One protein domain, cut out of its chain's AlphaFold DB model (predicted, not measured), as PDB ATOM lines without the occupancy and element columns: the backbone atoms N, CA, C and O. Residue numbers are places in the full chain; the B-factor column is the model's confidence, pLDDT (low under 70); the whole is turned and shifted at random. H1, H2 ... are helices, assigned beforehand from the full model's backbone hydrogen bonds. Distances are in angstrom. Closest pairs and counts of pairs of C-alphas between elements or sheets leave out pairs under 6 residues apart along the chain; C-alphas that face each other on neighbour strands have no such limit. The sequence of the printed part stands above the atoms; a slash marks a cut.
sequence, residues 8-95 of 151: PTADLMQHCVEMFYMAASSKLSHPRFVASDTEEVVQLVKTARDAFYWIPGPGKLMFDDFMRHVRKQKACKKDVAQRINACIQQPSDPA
ATOM      1  N   PRO A   8     -16.483  36.986  -6.593       44.00
ATOM      2  CA  PRO A   8     -17.577  37.314  -7.522       44.00
ATOM      3  C   PRO A   8     -17.254  38.405  -8.559       44.00
ATOM      4  O   PRO A   8     -17.912  38.485  -9.594       44.00
ATOM      5  N   THR A   9     -16.255  39.260  -8.313       40.69
ATOM      6  CA  THR A   9     -15.865  40.324  -9.261       40.69
ATOM      7  C   THR A   9     -15.003  39.766 -10.393       40.69
ATOM      8  O   THR A   9     -15.095  40.232 -11.528       40.69
ATOM      9  N   ALA A  10     -14.184  38.754 -10.094       46.44
ATOM     10  CA  ALA A  10     -13.340  38.090 -11.080       46.44
ATOM     11  C   ALA A  10     -14.185  37.268 -12.067       46.44
ATOM     12  O   ALA A  10     -13.992  37.399 -13.275       46.44
ATOM     13  N   ASP A  11     -15.169  36.514 -11.568       48.41
ATOM     14  CA  ASP A  11     -16.105  35.745 -12.401       48.41
ATOM     15  C   ASP A  11     -16.917  36.650 -13.335       48.41
ATOM     16  O   ASP A  11     -17.056  36.378 -14.528       48.41
ATOM     17  N   LEU A  12     -17.410  37.778 -12.819       51.50
ATOM     18  CA  LEU A  12     -18.189  38.718 -13.618       51.50
ATOM     19  C   LEU A  12     -17.346  39.404 -14.693       51.50
ATOM     20  O   LEU A  12     -17.784  39.540 -15.834       51.50
ATOM     21  N   MET A  13     -16.119  39.799 -14.350       54.41
ATOM     22  CA  MET A  13     -15.172  40.353 -15.311       54.41
ATOM     23  C   MET A  13     -14.852  39.337 -16.411       54.41
ATOM     24  O   MET A  13     -14.866  39.694 -17.589       54.41
ATOM     25  N   GLN A  14     -14.619  38.074 -16.050       62.19
ATOM     26  CA  GLN A  14     -14.396  36.998 -17.011       62.19
ATOM     27  C   GLN A  14     -15.610  36.808 -17.930       62.19
ATOM     28  O   GLN A  14     -15.440  36.697 -19.142       62.19
ATOM     29  N   HIS A  15     -16.826  36.872 -17.388       59.12
ATOM     30  CA  HIS A  15     -18.047  36.769 -18.182       59.12
ATOM     31  C   HIS A  15     -18.239  37.965 -19.129       59.12
ATOM     32  O   HIS A  15     -18.608  37.795 -20.289       59.12
ATOM     33  N   CYS A  16     -17.919  39.188 -18.689       60.66
ATOM     34  CA  CYS A  16     -17.916  40.366 -19.560       60.66
ATOM     35  C   CYS A  16     -16.935  40.214 -20.726       60.66
ATOM     36  O   CYS A  16     -17.271  40.550 -21.861       60.66
ATOM     37  N   VAL A  17     -15.737  39.696 -20.450       68.50
ATOM     38  CA  VAL A  17     -14.731  39.410 -21.476       68.50
ATOM     39  C   VAL A  17     -15.289  38.387 -22.454       68.50
ATOM     40  O   VAL A  17     -15.335  38.661 -23.646       68.50
ATOM     41  N   GLU A  18     -15.789  37.258 -21.964       70.06
ATOM     42  CA  GLU A  18     -16.364  36.192 -22.784       70.06
ATOM     43  C   GLU A  18     -17.489  36.699 -23.704       70.06
ATOM     44  O   GLU A  18     -17.520  36.367 -24.891       70.06
ATOM     45  N   MET A  19     -18.337  37.612 -23.221       66.38
ATOM     46  CA  MET A  19     -19.377  38.246 -24.035       66.38
ATOM     47  C   MET A  19     -18.823  39.093 -25.188       66.38
ATOM     48  O   MET A  19     -19.376  39.039 -26.287       66.38
ATOM     49  N   PHE A  20     -17.720  39.828 -24.998       68.81
ATOM     50  CA  PHE A  20     -17.061  40.523 -26.113       68.81
ATOM     51  C   PHE A  20     -16.611  39.531 -27.190       68.81
ATOM     52  O   PHE A  20     -16.808  39.779 -28.383       68.81
ATOM     53  N   TYR A  21     -16.051  38.388 -26.785       76.69
ATOM     54  CA  TYR A  21     -15.634  37.337 -27.715       76.69
ATOM     55  C   TYR A  21     -16.832  36.717 -28.438       76.69
ATOM     56  O   TYR A  21     -16.764  36.519 -29.654       76.69
ATOM     57  N   MET A  22     -17.936  36.447 -27.738       69.50
ATOM     58  CA  MET A  22     -19.163  35.926 -28.344       69.50
ATOM     59  C   MET A  22     -19.770  36.914 -29.343       69.50
ATOM     60  O   MET A  22     -20.061  36.521 -30.472       69.50
ATOM     61  N   ALA A  23     -19.889  38.194 -28.979       67.00
ATOM     62  CA  ALA A  23     -20.419  39.238 -29.856       67.00
ATOM     63  C   ALA A  23     -19.570  39.393 -31.126       67.00
ATOM     64  O   ALA A  23     -20.097  39.387 -32.238       67.00
ATOM     65  N   ALA A  24     -18.241  39.438 -30.976       72.25
ATOM     66  CA  ALA A  24     -17.326  39.495 -32.110       72.25
ATOM     67  C   ALA A  24     -17.449  38.256 -33.008       72.25
ATOM     68  O   ALA A  24     -17.484  38.380 -34.230       72.25
ATOM     69  N   SER A  25     -17.544  37.064 -32.412       75.50
ATOM     70  CA  SER A  25     -17.688  35.805 -33.152       75.50
ATOM     71  C   SER A  25     -19.010  35.738 -33.900       75.50
ATOM     72  O   SER A  25     -19.028  35.333 -35.054       75.50
ATOM     73  N   SER A  26     -20.109  36.151 -33.272       68.88
ATOM     74  CA  SER A  26     -21.433  36.153 -33.888       68.88
ATOM     75  C   SER A  26     -21.458  37.089 -35.098       68.88
ATOM     76  O   SER A  26     -21.774  36.643 -36.199       68.88
ATOM     77  N   LYS A  27     -20.970  38.328 -34.946       69.31
ATOM     78  CA  LYS A  27     -20.914  39.304 -36.045       69.31
ATOM     79  C   LYS A  27     -19.969  38.881 -37.174       69.31
ATOM     80  O   LYS A  27     -20.304  39.012 -38.345       69.31
ATOM     81  N   LEU A  28     -18.800  38.320 -36.856       71.38
ATOM     82  CA  LEU A  28     -17.798  37.917 -37.859       71.38
ATOM     83  C   LEU A  28     -17.995  36.502 -38.428       71.38
ATOM     84  O   LEU A  28     -17.277  36.110 -39.351       71.38
ATOM     85  N   SER A  29     -18.922  35.711 -37.891       70.06
ATOM     86  CA  SER A  29     -19.288  34.404 -38.454       70.06
ATOM     87  C   SER A  29     -20.490  34.481 -39.395       70.06
ATOM     88  O   SER A  29     -20.805  33.485 -40.050       70.06
ATOM     89  N   HIS A  30     -21.125  35.654 -39.518       66.56
ATOM     90  CA  HIS A  30     -22.293  35.828 -40.369       66.56
ATOM     91  C   HIS A  30     -21.942  35.558 -41.852       66.56
ATOM     92  O   HIS A  30     -21.059  36.209 -42.419       66.56
ATOM     93  N   PRO A  31     -22.646  34.630 -42.536       64.12
ATOM     94  CA  PRO A  31     -22.353  34.264 -43.927       64.12
ATOM     95  C   PRO A  31     -22.556  35.391 -44.955       64.12
ATOM     96  O   PRO A  31     -22.071  35.272 -46.079       64.12
ATOM     97  N   ARG A  32     -23.253  36.478 -44.596       68.38
ATOM     98  CA  ARG A  32     -23.491  37.659 -45.439       68.38
ATOM     99  C   ARG A  32     -22.892  38.911 -44.800       68.38
ATOM    100  O   ARG A  32     -23.567  39.919 -44.690       68.38
ATOM    101  N   PHE A  33     -21.637  38.827 -44.370       73.81
ATOM    102  CA  PHE A  33     -20.934  39.967 -43.792       73.81
ATOM    103  C   PHE A  33     -20.868  41.141 -44.786       73.81
ATOM    104  O   PHE A  33     -20.253  41.025 -45.853       73.81
ATOM    105  N   VAL A  34     -21.505  42.259 -44.438       75.62
ATOM    106  CA  VAL A  34     -21.618  43.478 -45.250       75.62
ATOM    107  C   VAL A  34     -20.869  44.660 -44.616       75.62
ATOM    108  O   VAL A  34     -20.253  44.572 -43.552       75.62
ATOM    109  N   ALA A  35     -20.861  45.803 -45.306       72.88
ATOM    110  CA  ALA A  35     -20.130  46.992 -44.869       72.88
ATOM    111  C   ALA A  35     -20.626  47.563 -43.523       72.88
ATOM    112  O   ALA A  35     -19.801  48.080 -42.767       72.88
ATOM    113  N   SER A  36     -21.923  47.434 -43.209       70.31
ATOM    114  CA  SER A  36     -22.509  47.839 -41.920       70.31
ATOM    115  C   SER A  36     -21.982  46.991 -40.761       70.31
ATOM    116  O   SER A  36     -21.555  47.543 -39.751       70.31
ATOM    117  N   ASP A  37     -21.864  45.671 -40.939       68.50
ATOM    118  CA  ASP A  37     -21.287  44.774 -39.923       68.50
ATOM    119  C   ASP A  37     -19.840  45.149 -39.599       68.50
ATOM    120  O   ASP A  37     -19.373  45.036 -38.467       68.50
ATOM    121  N   THR A  38     -19.109  45.643 -40.602       77.50
ATOM    122  CA  THR A  38     -17.740  46.122 -40.404       77.50
ATOM    123  C   THR A  38     -17.697  47.334 -39.473       77.50
ATOM    124  O   THR A  38     -16.778  47.445 -38.664       77.50
ATOM    125  N   GLU A  39     -18.670  48.242 -39.563       73.06
ATOM    126  CA  GLU A  39     -18.764  49.403 -38.672       73.06
ATOM    127  C   GLU A  39     -19.111  48.999 -37.249       73.06
ATOM    128  O   GLU A  39     -18.473  49.474 -36.307       73.06
ATOM    129  N   GLU A  40     -20.043  48.064 -37.090       65.88
ATOM    130  CA  GLU A  40     -20.405  47.511 -35.786       65.88
ATOM    131  C   GLU A  40     -19.229  46.792 -35.121       65.88
ATOM    132  O   GLU A  40     -18.949  47.020 -33.944       65.88
ATOM    133  N   VAL A  41     -18.473  45.985 -35.874       71.81
ATOM    134  CA  VAL A  41     -17.260  45.325 -35.367       71.81
ATOM    135  C   VAL A  41     -16.204  46.356 -34.968       71.81
ATOM    136  O   VAL A  41     -15.569  46.210 -33.924       71.81
ATOM    137  N   VAL A  42     -16.022  47.423 -35.748       79.75
ATOM    138  CA  VAL A  42     -15.100  48.510 -35.391       79.75
ATOM    139  C   VAL A  42     -15.539  49.191 -34.088       79.75
ATOM    140  O   VAL A  42     -14.699  49.420 -33.220       79.75
ATOM    141  N   GLN A  43     -16.833  49.465 -33.900       67.88
ATOM    142  CA  GLN A  43     -17.365  50.035 -32.652       67.88
ATOM    143  C   GLN A  43     -17.216  49.080 -31.459       67.88
ATOM    144  O   GLN A  43     -16.829  49.508 -30.366       67.88
ATOM    145  N   LEU A  44     -17.445  47.780 -31.664       71.25
ATOM    146  CA  LEU A  44     -17.217  46.747 -30.656       71.25
ATOM    147  C   LEU A  44     -15.745  46.719 -30.225       71.25
ATOM    148  O   LEU A  44     -15.460  46.713 -29.030       71.25
ATOM    149  N   VAL A  45     -14.807  46.773 -31.177       81.25
ATOM    150  CA  VAL A  45     -13.362  46.787 -30.894       81.25
ATOM    151  C   VAL A  45     -12.935  48.075 -30.186       81.25
ATOM    152  O   VAL A  45     -12.142  47.995 -29.250       81.25
ATOM    153  N   LYS A  46     -13.475  49.247 -30.560       75.12
ATOM    154  CA  LYS A  46     -13.255  50.504 -29.812       75.12
ATOM    155  C   LYS A  46     -13.676  50.359 -28.358       75.12
ATOM    156  O   LYS A  46     -12.931  50.718 -27.454       75.12
ATOM    157  N   THR A  47     -14.861  49.798 -28.151       69.44
ATOM    158  CA  THR A  47     -15.432  49.645 -26.817       69.44
ATOM    159  C   THR A  47     -14.647  48.635 -25.985       69.44
ATOM    160  O   THR A  47     -14.327  48.912 -24.834       69.44
ATOM    161  N   ALA A  48     -14.263  47.503 -26.582       73.94
ATOM    162  CA  ALA A  48     -13.416  46.500 -25.946       73.94
ATOM    163  C   ALA A  48     -12.033  47.066 -25.594       73.94
ATOM    164  O   ALA A  48     -11.537  46.832 -24.496       73.94
ATOM    165  N   ARG A  49     -11.426  47.858 -26.489       80.12
ATOM    166  CA  ARG A  49     -10.159  48.556 -26.226       80.12
ATOM    167  C   ARG A  49     -10.291  49.438 -25.000       80.12
ATOM    168  O   ARG A  49      -9.512  49.296 -24.067       80.12
ATOM    169  N   ASP A  50     -11.272  50.329 -24.990       68.88
ATOM    170  CA  ASP A  50     -11.408  51.295 -23.909       68.88
ATOM    171  C   ASP A  50     -11.757  50.598 -22.577       68.88
ATOM    172  O   ASP A  50     -11.233  50.979 -21.531       68.88
ATOM    173  N   ALA A  51     -12.561  49.529 -22.613       67.69
ATOM    174  CA  ALA A  51     -12.891  48.714 -21.443       67.69
ATOM    175  C   ALA A  51     -11.684  47.930 -20.901       67.69
ATOM    176  O   ALA A  51     -11.458  47.904 -19.692       67.69
ATOM    177  N   PHE A  52     -10.879  47.309 -21.767       68.38
ATOM    178  CA  PHE A  52      -9.710  46.546 -21.334       68.38
ATOM    179  C   PHE A  52      -8.553  47.450 -20.912       68.38
ATOM    180  O   PHE A  52      -7.885  47.149 -19.931       68.38
ATOM    181  N   TYR A  53      -8.339  48.592 -21.569       68.19
ATOM    182  CA  TYR A  53      -7.301  49.556 -21.174       68.19
ATOM    183  C   TYR A  53      -7.609  50.254 -19.842       68.19
ATOM    184  O   TYR A  53      -6.704  50.812 -19.222       68.19
ATOM    185  N   TRP A  54      -8.853  50.174 -19.365       59.38
ATOM    186  CA  TRP A  54      -9.227  50.571 -18.009       59.38
ATOM    187  C   TRP A  54      -8.663  49.647 -16.920       59.38
ATOM    188  O   TRP A  54      -8.643  50.032 -15.753       59.38
ATOM    189  N   ILE A  55      -8.186  48.451 -17.284       56.38
ATOM    190  CA  ILE A  55      -7.585  47.483 -16.366       56.38
ATOM    191  C   ILE A  55      -6.055  47.672 -16.386       56.38
ATOM    192  O   ILE A  55      -5.386  47.206 -17.318       56.38
ATOM    193  N   PRO A  56      -5.458  48.337 -15.380       48.84
ATOM    194  CA  PRO A  56      -4.022  48.596 -15.354       48.84
ATOM    195  C   PRO A  56      -3.238  47.292 -15.180       48.84
ATOM    196  O   PRO A  56      -3.458  46.551 -14.225       48.84
ATOM    197  N   GLY A  57      -2.303  47.015 -16.092       67.75
ATOM    198  CA  GLY A  57      -1.528  45.772 -16.113       67.75
ATOM    199  C   GLY A  57      -2.050  44.787 -17.166       67.75
ATOM    200  O   GLY A  57      -1.655  44.908 -18.327       67.75
ATOM    201  N   PRO A  58      -2.924  43.821 -16.812       67.75
ATOM    202  CA  PRO A  58      -3.323  42.739 -17.714       67.75
ATOM    203  C   PRO A  58      -4.251  43.193 -18.847       67.75
ATOM    204  O   PRO A  58      -4.360  42.494 -19.849       67.75
ATOM    205  N   GLY A  59      -4.873  44.371 -18.743       65.81
ATOM    206  CA  GLY A  59      -5.827  44.878 -19.728       65.81
ATOM    207  C   GLY A  59      -5.302  44.916 -21.162       65.81
ATOM    208  O   GLY A  59      -5.989  44.510 -22.097       65.81
ATOM    209  N   LYS A  60      -4.037  45.312 -21.344       77.06
ATOM    210  CA  LYS A  60      -3.399  45.301 -22.668       77.06
ATOM    211  C   LYS A  60      -3.315  43.884 -23.250       77.06
ATOM    212  O   LYS A  60      -3.650  43.695 -24.413       77.06
ATOM    213  N   LEU A  61      -2.922  42.902 -22.437       82.50
ATOM    214  CA  LEU A  61      -2.836  41.498 -22.856       82.50
ATOM    215  C   LEU A  61      -4.220  40.943 -23.213       82.50
ATOM    216  O   LEU A  61      -4.372  40.292 -24.239       82.50
ATOM    217  N   MET A  62      -5.240  41.275 -22.419       80.00
ATOM    218  CA  MET A  62      -6.623  40.861 -22.677       80.00
ATOM    219  C   MET A  62      -7.158  41.421 -23.999       80.00
ATOM    220  O   MET A  62      -7.830  40.710 -24.748       80.00
ATOM    221  N   PHE A  63      -6.831  42.678 -24.314       84.31
ATOM    222  CA  PHE A  63      -7.169  43.273 -25.604       84.31
ATOM    223  C   PHE A  63      -6.397  42.639 -26.762       84.31
ATOM    224  O   PHE A  63      -6.987  42.382 -27.810       84.31
ATOM    225  N   ASP A  64      -5.106  42.360 -26.588       86.94
ATOM    226  CA  ASP A  64      -4.292  41.709 -27.618       86.94
ATOM    227  C   ASP A  64      -4.804  40.290 -27.931       86.94
ATOM    228  O   ASP A  64      -4.878  39.904 -29.105       86.94
ATOM    229  N   ASP A  65      -5.232  39.534 -26.916       88.88
ATOM    230  CA  ASP A  65      -5.865  38.222 -27.092       88.88
ATOM    231  C   ASP A  65      -7.231  38.332 -27.781       88.88
ATOM    232  O   ASP A  65      -7.517  37.583 -28.724       88.88
ATOM    233  N   PHE A  66      -8.037  39.332 -27.413       86.19
ATOM    234  CA  PHE A  66      -9.315  39.603 -28.076       86.19
ATOM    235  C   PHE A  66      -9.110  39.955 -29.554       86.19
ATOM    236  O   PHE A  66      -9.776  39.419 -30.441       86.19
ATOM    237  N   MET A  67      -8.121  40.794 -29.849       89.00
ATOM    238  CA  MET A  67      -7.750  41.165 -31.211       89.00
ATOM    239  C   MET A  67      -7.239  39.976 -32.022       89.00
ATOM    240  O   MET A  67      -7.536  39.870 -33.217       89.00
ATOM    241  N   ARG A  68      -6.497  39.055 -31.399       88.94
ATOM    242  CA  ARG A  68      -6.082  37.799 -32.036       88.94
ATOM    243  C   ARG A  68      -7.293  36.953 -32.415       88.94
ATOM    244  O   ARG A  68      -7.326  36.411 -33.520       88.94
ATOM    245  N   HIS A  69      -8.294  36.878 -31.540       87.38
ATOM    246  CA  HIS A  69      -9.544  36.167 -31.803       87.38
ATOM    247  C   HIS A  69     -10.339  36.789 -32.952       87.38
ATOM    248  O   HIS A  69     -10.715  36.081 -33.884       87.38
ATOM    249  N   VAL A  70     -10.515  38.113 -32.943       86.38
ATOM    250  CA  VAL A  70     -11.179  38.877 -34.015       86.38
ATOM    251  C   VAL A  70     -10.500  38.644 -35.368       86.38
ATOM    252  O   VAL A  70     -11.170  38.356 -36.357       86.38
ATOM    253  N   ARG A  71      -9.163  38.711 -35.423       86.19
ATOM    254  CA  ARG A  71      -8.383  38.500 -36.660       86.19
ATOM    255  C   ARG A  71      -8.422  37.061 -37.175       86.19
ATOM    256  O   ARG A  71      -8.189  36.845 -38.359       86.19
ATOM    257  N   LYS A  72      -8.705  36.079 -36.315       86.50
ATOM    258  CA  LYS A  72      -8.827  34.664 -36.705       86.50
ATOM    259  C   LYS A  72     -10.153  34.365 -37.419       86.50
ATOM    260  O   LYS A  72     -10.273  33.325 -38.064       86.50
ATOM    261  N   GLN A  73     -11.147  35.247 -37.308       82.44
ATOM    262  CA  GLN A  73     -12.461  35.039 -37.913       82.44
ATOM    263  C   GLN A  73     -12.410  35.158 -39.440       82.44
ATOM    264  O   GLN A  73     -11.767  36.053 -39.984       82.44
ATOM    265  N   LYS A  74     -13.148  34.288 -40.145       77.31
ATOM    266  CA  LYS A  74     -13.146  34.223 -41.622       77.31
ATOM    267  C   LYS A  74     -13.615  35.522 -42.295       77.31
ATOM    268  O   LYS A  74     -13.151  35.826 -43.393       77.31
ATOM    269  N   ALA A  75     -14.510  36.283 -41.657       75.38
ATOM    270  CA  ALA A  75     -14.968  37.574 -42.174       75.38
ATOM    271  C   ALA A  75     -13.961  38.716 -41.957       75.38
ATOM    272  O   ALA A  75     -14.050  39.739 -42.636       75.38
ATOM    273  N   CYS A  76     -12.970  38.548 -41.072       77.44
ATOM    274  CA  CYS A  76     -11.932  39.545 -40.812       77.44
ATOM    275  C   CYS A  76     -10.870  39.526 -41.925       77.44
ATOM    276  O   CYS A  76      -9.720  39.126 -41.742       77.44
ATOM    277  N   LYS A  77     -11.290  39.924 -43.128       80.25
ATOM    278  CA  LYS A  77     -10.426  40.075 -44.302       80.25
ATOM    279  C   LYS A  77      -9.533  41.308 -44.159       80.25
ATOM    280  O   LYS A  77      -9.704  42.123 -43.252       80.25
ATOM    281  N   LYS A  78      -8.588  41.462 -45.089       80.50
ATOM    282  CA  LYS A  78      -7.591  42.543 -45.080       80.50
ATOM    283  C   LYS A  78      -8.223  43.934 -44.916       80.50
ATOM    284  O   LYS A  78      -7.737  44.696 -44.089       80.50
ATOM    285  N   ASP A  79      -9.329  44.219 -45.603       79.56
ATOM    286  CA  ASP A  79     -10.062  45.491 -45.500       79.56
ATOM    287  C   ASP A  79     -10.635  45.748 -44.097       79.56
ATOM    288  O   ASP A  79     -10.463  46.825 -43.525       79.56
ATOM    289  N   VAL A  80     -11.262  44.733 -43.497       81.81
ATOM    290  CA  VAL A  80     -11.822  44.802 -42.136       81.81
ATOM    291  C   VAL A  80     -10.701  44.992 -41.119       81.81
ATOM    292  O   VAL A  80     -10.764  45.883 -40.273       81.81
ATOM    293  N   ALA A  81      -9.625  44.213 -41.243       84.19
ATOM    294  CA  ALA A  81      -8.454  44.325 -40.385       84.19
ATOM    295  C   ALA A  81      -7.786  45.704 -40.500       84.19
ATOM    296  O   ALA A  81      -7.357  46.261 -39.491       84.19
ATOM    297  N   GLN A  82      -7.722  46.281 -41.703       85.44
ATOM    298  CA  GLN A  82      -7.212  47.635 -41.916       85.44
ATOM    299  C   GLN A  82      -8.092  48.688 -41.242       85.44
ATOM    300  O   GLN A  82      -7.553  49.529 -40.526       85.44
ATOM    301  N   ARG A  83      -9.423  48.615 -41.388       83.31
ATOM    302  CA  ARG A  83     -10.354  49.537 -40.708       83.31
ATOM    303  C   ARG A  83     -10.236  49.449 -39.189       83.31
ATOM    304  O   ARG A  83     -10.165  50.479 -38.521       83.31
ATOM    305  N   ILE A  84     -10.149  48.235 -38.648       85.56
ATOM    306  CA  ILE A  84      -9.949  48.014 -37.213       85.56
ATOM    307  C   ILE A  84      -8.599  48.589 -36.761       85.56
ATOM    308  O   ILE A  84      -8.546  49.330 -35.786       85.56
ATOM    309  N   ASN A  85      -7.503  48.310 -37.474       86.00
ATOM    310  CA  ASN A  85      -6.179  48.815 -37.100       86.00
ATOM    311  C   ASN A  85      -6.100  50.348 -37.173       86.00
ATOM    312  O   ASN A  85      -5.554  50.962 -36.259       86.00
ATOM    313  N   ALA A  86      -6.682  50.963 -38.207       84.75
ATOM    314  CA  ALA A  86      -6.767  52.418 -38.328       84.75
ATOM    315  C   ALA A  86      -7.523  53.029 -37.139       84.75
ATOM    316  O   ALA A  86      -7.107  54.031 -36.569       84.75
ATOM    317  N   CYS A  87      -8.599  52.375 -36.712       80.56
ATOM    318  CA  CYS A  87      -9.377  52.765 -35.549       80.56
ATOM    319  C   CYS A  87      -8.620  52.592 -34.218       80.56
ATOM    320  O   CYS A  87      -8.787  53.412 -33.318       80.56
ATOM    321  N   ILE A  88      -7.823  51.535 -34.053       79.88
ATOM    322  CA  ILE A  88      -7.071  51.296 -32.808       79.88
ATOM    323  C   ILE A  88      -5.944  52.316 -32.653       79.88
ATOM    324  O   ILE A  88      -5.672  52.749 -31.534       79.88
ATOM    325  N   GLN A  89      -5.314  52.697 -33.768       77.62
ATOM    326  CA  GLN A  89      -4.272  53.724 -33.819       77.62
ATOM    327  C   GLN A  89      -4.815  55.134 -33.596       77.62
ATOM    328  O   GLN A  89      -4.053  56.017 -33.205       77.62
ATOM    329  N   GLN A  90      -6.116  55.355 -33.815       68.69
ATOM    330  CA  GLN A  90      -6.733  56.604 -33.404       68.69
ATOM    331  C   GLN A  90      -6.698  56.685 -31.875       68.69
ATOM    332  O   GLN A  90      -7.209  55.768 -31.214       68.69
ATOM    333  N   PRO A  91      -6.119  57.761 -31.305       53.81
ATOM    334  CA  PRO A  91      -6.215  57.998 -29.876       53.81
ATOM    335  C   PRO A  91      -7.694  57.945 -29.500       53.81
ATOM    336  O   PRO A  91      -8.539  58.491 -30.213       53.81
ATOM    337  N   SER A  92      -8.018  57.206 -28.437       51.88
ATOM    338  CA  SER A  92      -9.345  57.240 -27.834       51.88
ATOM    339  C   SER A  92      -9.608  58.684 -27.450       51.88
ATOM    340  O   SER A  92      -9.110  59.161 -26.435       51.88
ATOM    341  N   ASP A  93     -10.317  59.410 -28.312       43.03
ATOM    342  CA  ASP A  93     -10.634  60.791 -28.032       43.03
ATOM    343  C   ASP A  93     -11.525  60.777 -26.785       43.03
ATOM    344  O   ASP A  93     -12.624  60.201 -26.828       43.03
ATOM    345  N   PRO A  94     -11.082  61.343 -25.647       41.78
ATOM    346  CA  PRO A  94     -11.930  61.423 -24.467       41.78
ATOM    347  C   PRO A  94     -13.223  62.191 -24.786       41.78
ATOM    348  O   PRO A  94     -14.215  62.014 -24.082       41.78
ATOM    349  N   ALA A  95     -13.244  62.967 -25.883       36.28
ATOM    350  CA  ALA A  95     -14.423  63.643 -26.396       36.28
ATOM    351  C   ALA A  95     -15.455  62.732 -27.091       36.28
ATOM    352  O   ALA A  95     -16.621  63.111 -27.179       36.28
TER     353      ALA A  95
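Overview. This is residues 8 to 95 of the 151 residues of an uncharacterized protein of Ascaris lumbricoides (UniProt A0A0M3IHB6). Three helices, H1, H2 and H3, make an up-and-down bundle, each running against the one before it, with their centres in a triangle; a shorter fourth helix, H4, packs slantwise on H2, away from H1. The longest helix, H1, sticks out past the others with its residues 8 to 15. The printed part has 88 residues with four named helices, H1, H2, H3 and H4 in chain order, and no named strand; its class is all helix. It is compact, with a radius of gyration of the C-alphas of 13.0 A, and spans 38 by 27 by 20 A.

Along the chain. Find C-alpha 8 at (-17.577, 37.314, -7.522); from there H1, residues 8 to 29, runs 31.1 A to C-alpha 29 at (-19.288, 34.404, -38.454), with z falling along it. Next look at H2, residues 35 to 53, where z rises again over 27.1 A. H3, residues 59 to 72, turns back and is 20.0 A long. H4, residues 78 to 89, is 16.2 A long and ends at C-alpha 89 at (-4.272, 53.724, -33.819).

Arrangement. Start at H1, where residues 20 to 28 alone touch H2; the closest C-alphas, those of Ala 24 and Val 41, are 6.7 A apart. The two form a helical hairpin, at a shallow tilt of 20 degrees, opposite ways. From the same Ala 24 look to Val 70: their C-alphas, 6.5 A apart, are the closest of H1 and H3, which touch through residues 21 to 28 and 66 to 70 alone. H1 and H3 run the same way at a shallow tilt of 25 degrees. H2 is the hub, touching the three other helices. Its residues 45 to 53 alone touch H3, in a second helical hairpin at a shallow tilt of 22 degrees, opposite ways; the closest C-alphas, those of Phe 52 and Gly 59, are 4.5 A apart. H4 touches H2, with the C-alphas of Val 42 and Ile 84 closest at 5.5 A; they run the same way at 36 degrees, only just a steep tilt. H3 and H4 are close but not clearly touching, with the C-alphas of Arg 71 and Ala 81 closest at 6.9 A. H1 and H4 are apart. In H1, H2, H3 and H4 every O i to N i+4 pair is within hydrogen-bond range.

Size, cuts and confidence. The two C-alphas farthest apart, those of Pro 8 and Asp 79, are 39.6 A apart. The printed part has no cut, and its three links between helices are tight, with 5 residues each. Look in the B-factor column for a mean pLDDT of the printed part of 71.1; 39 residues are under 70, among them residues 8 to 17, 50 to 59 and 90 to 95.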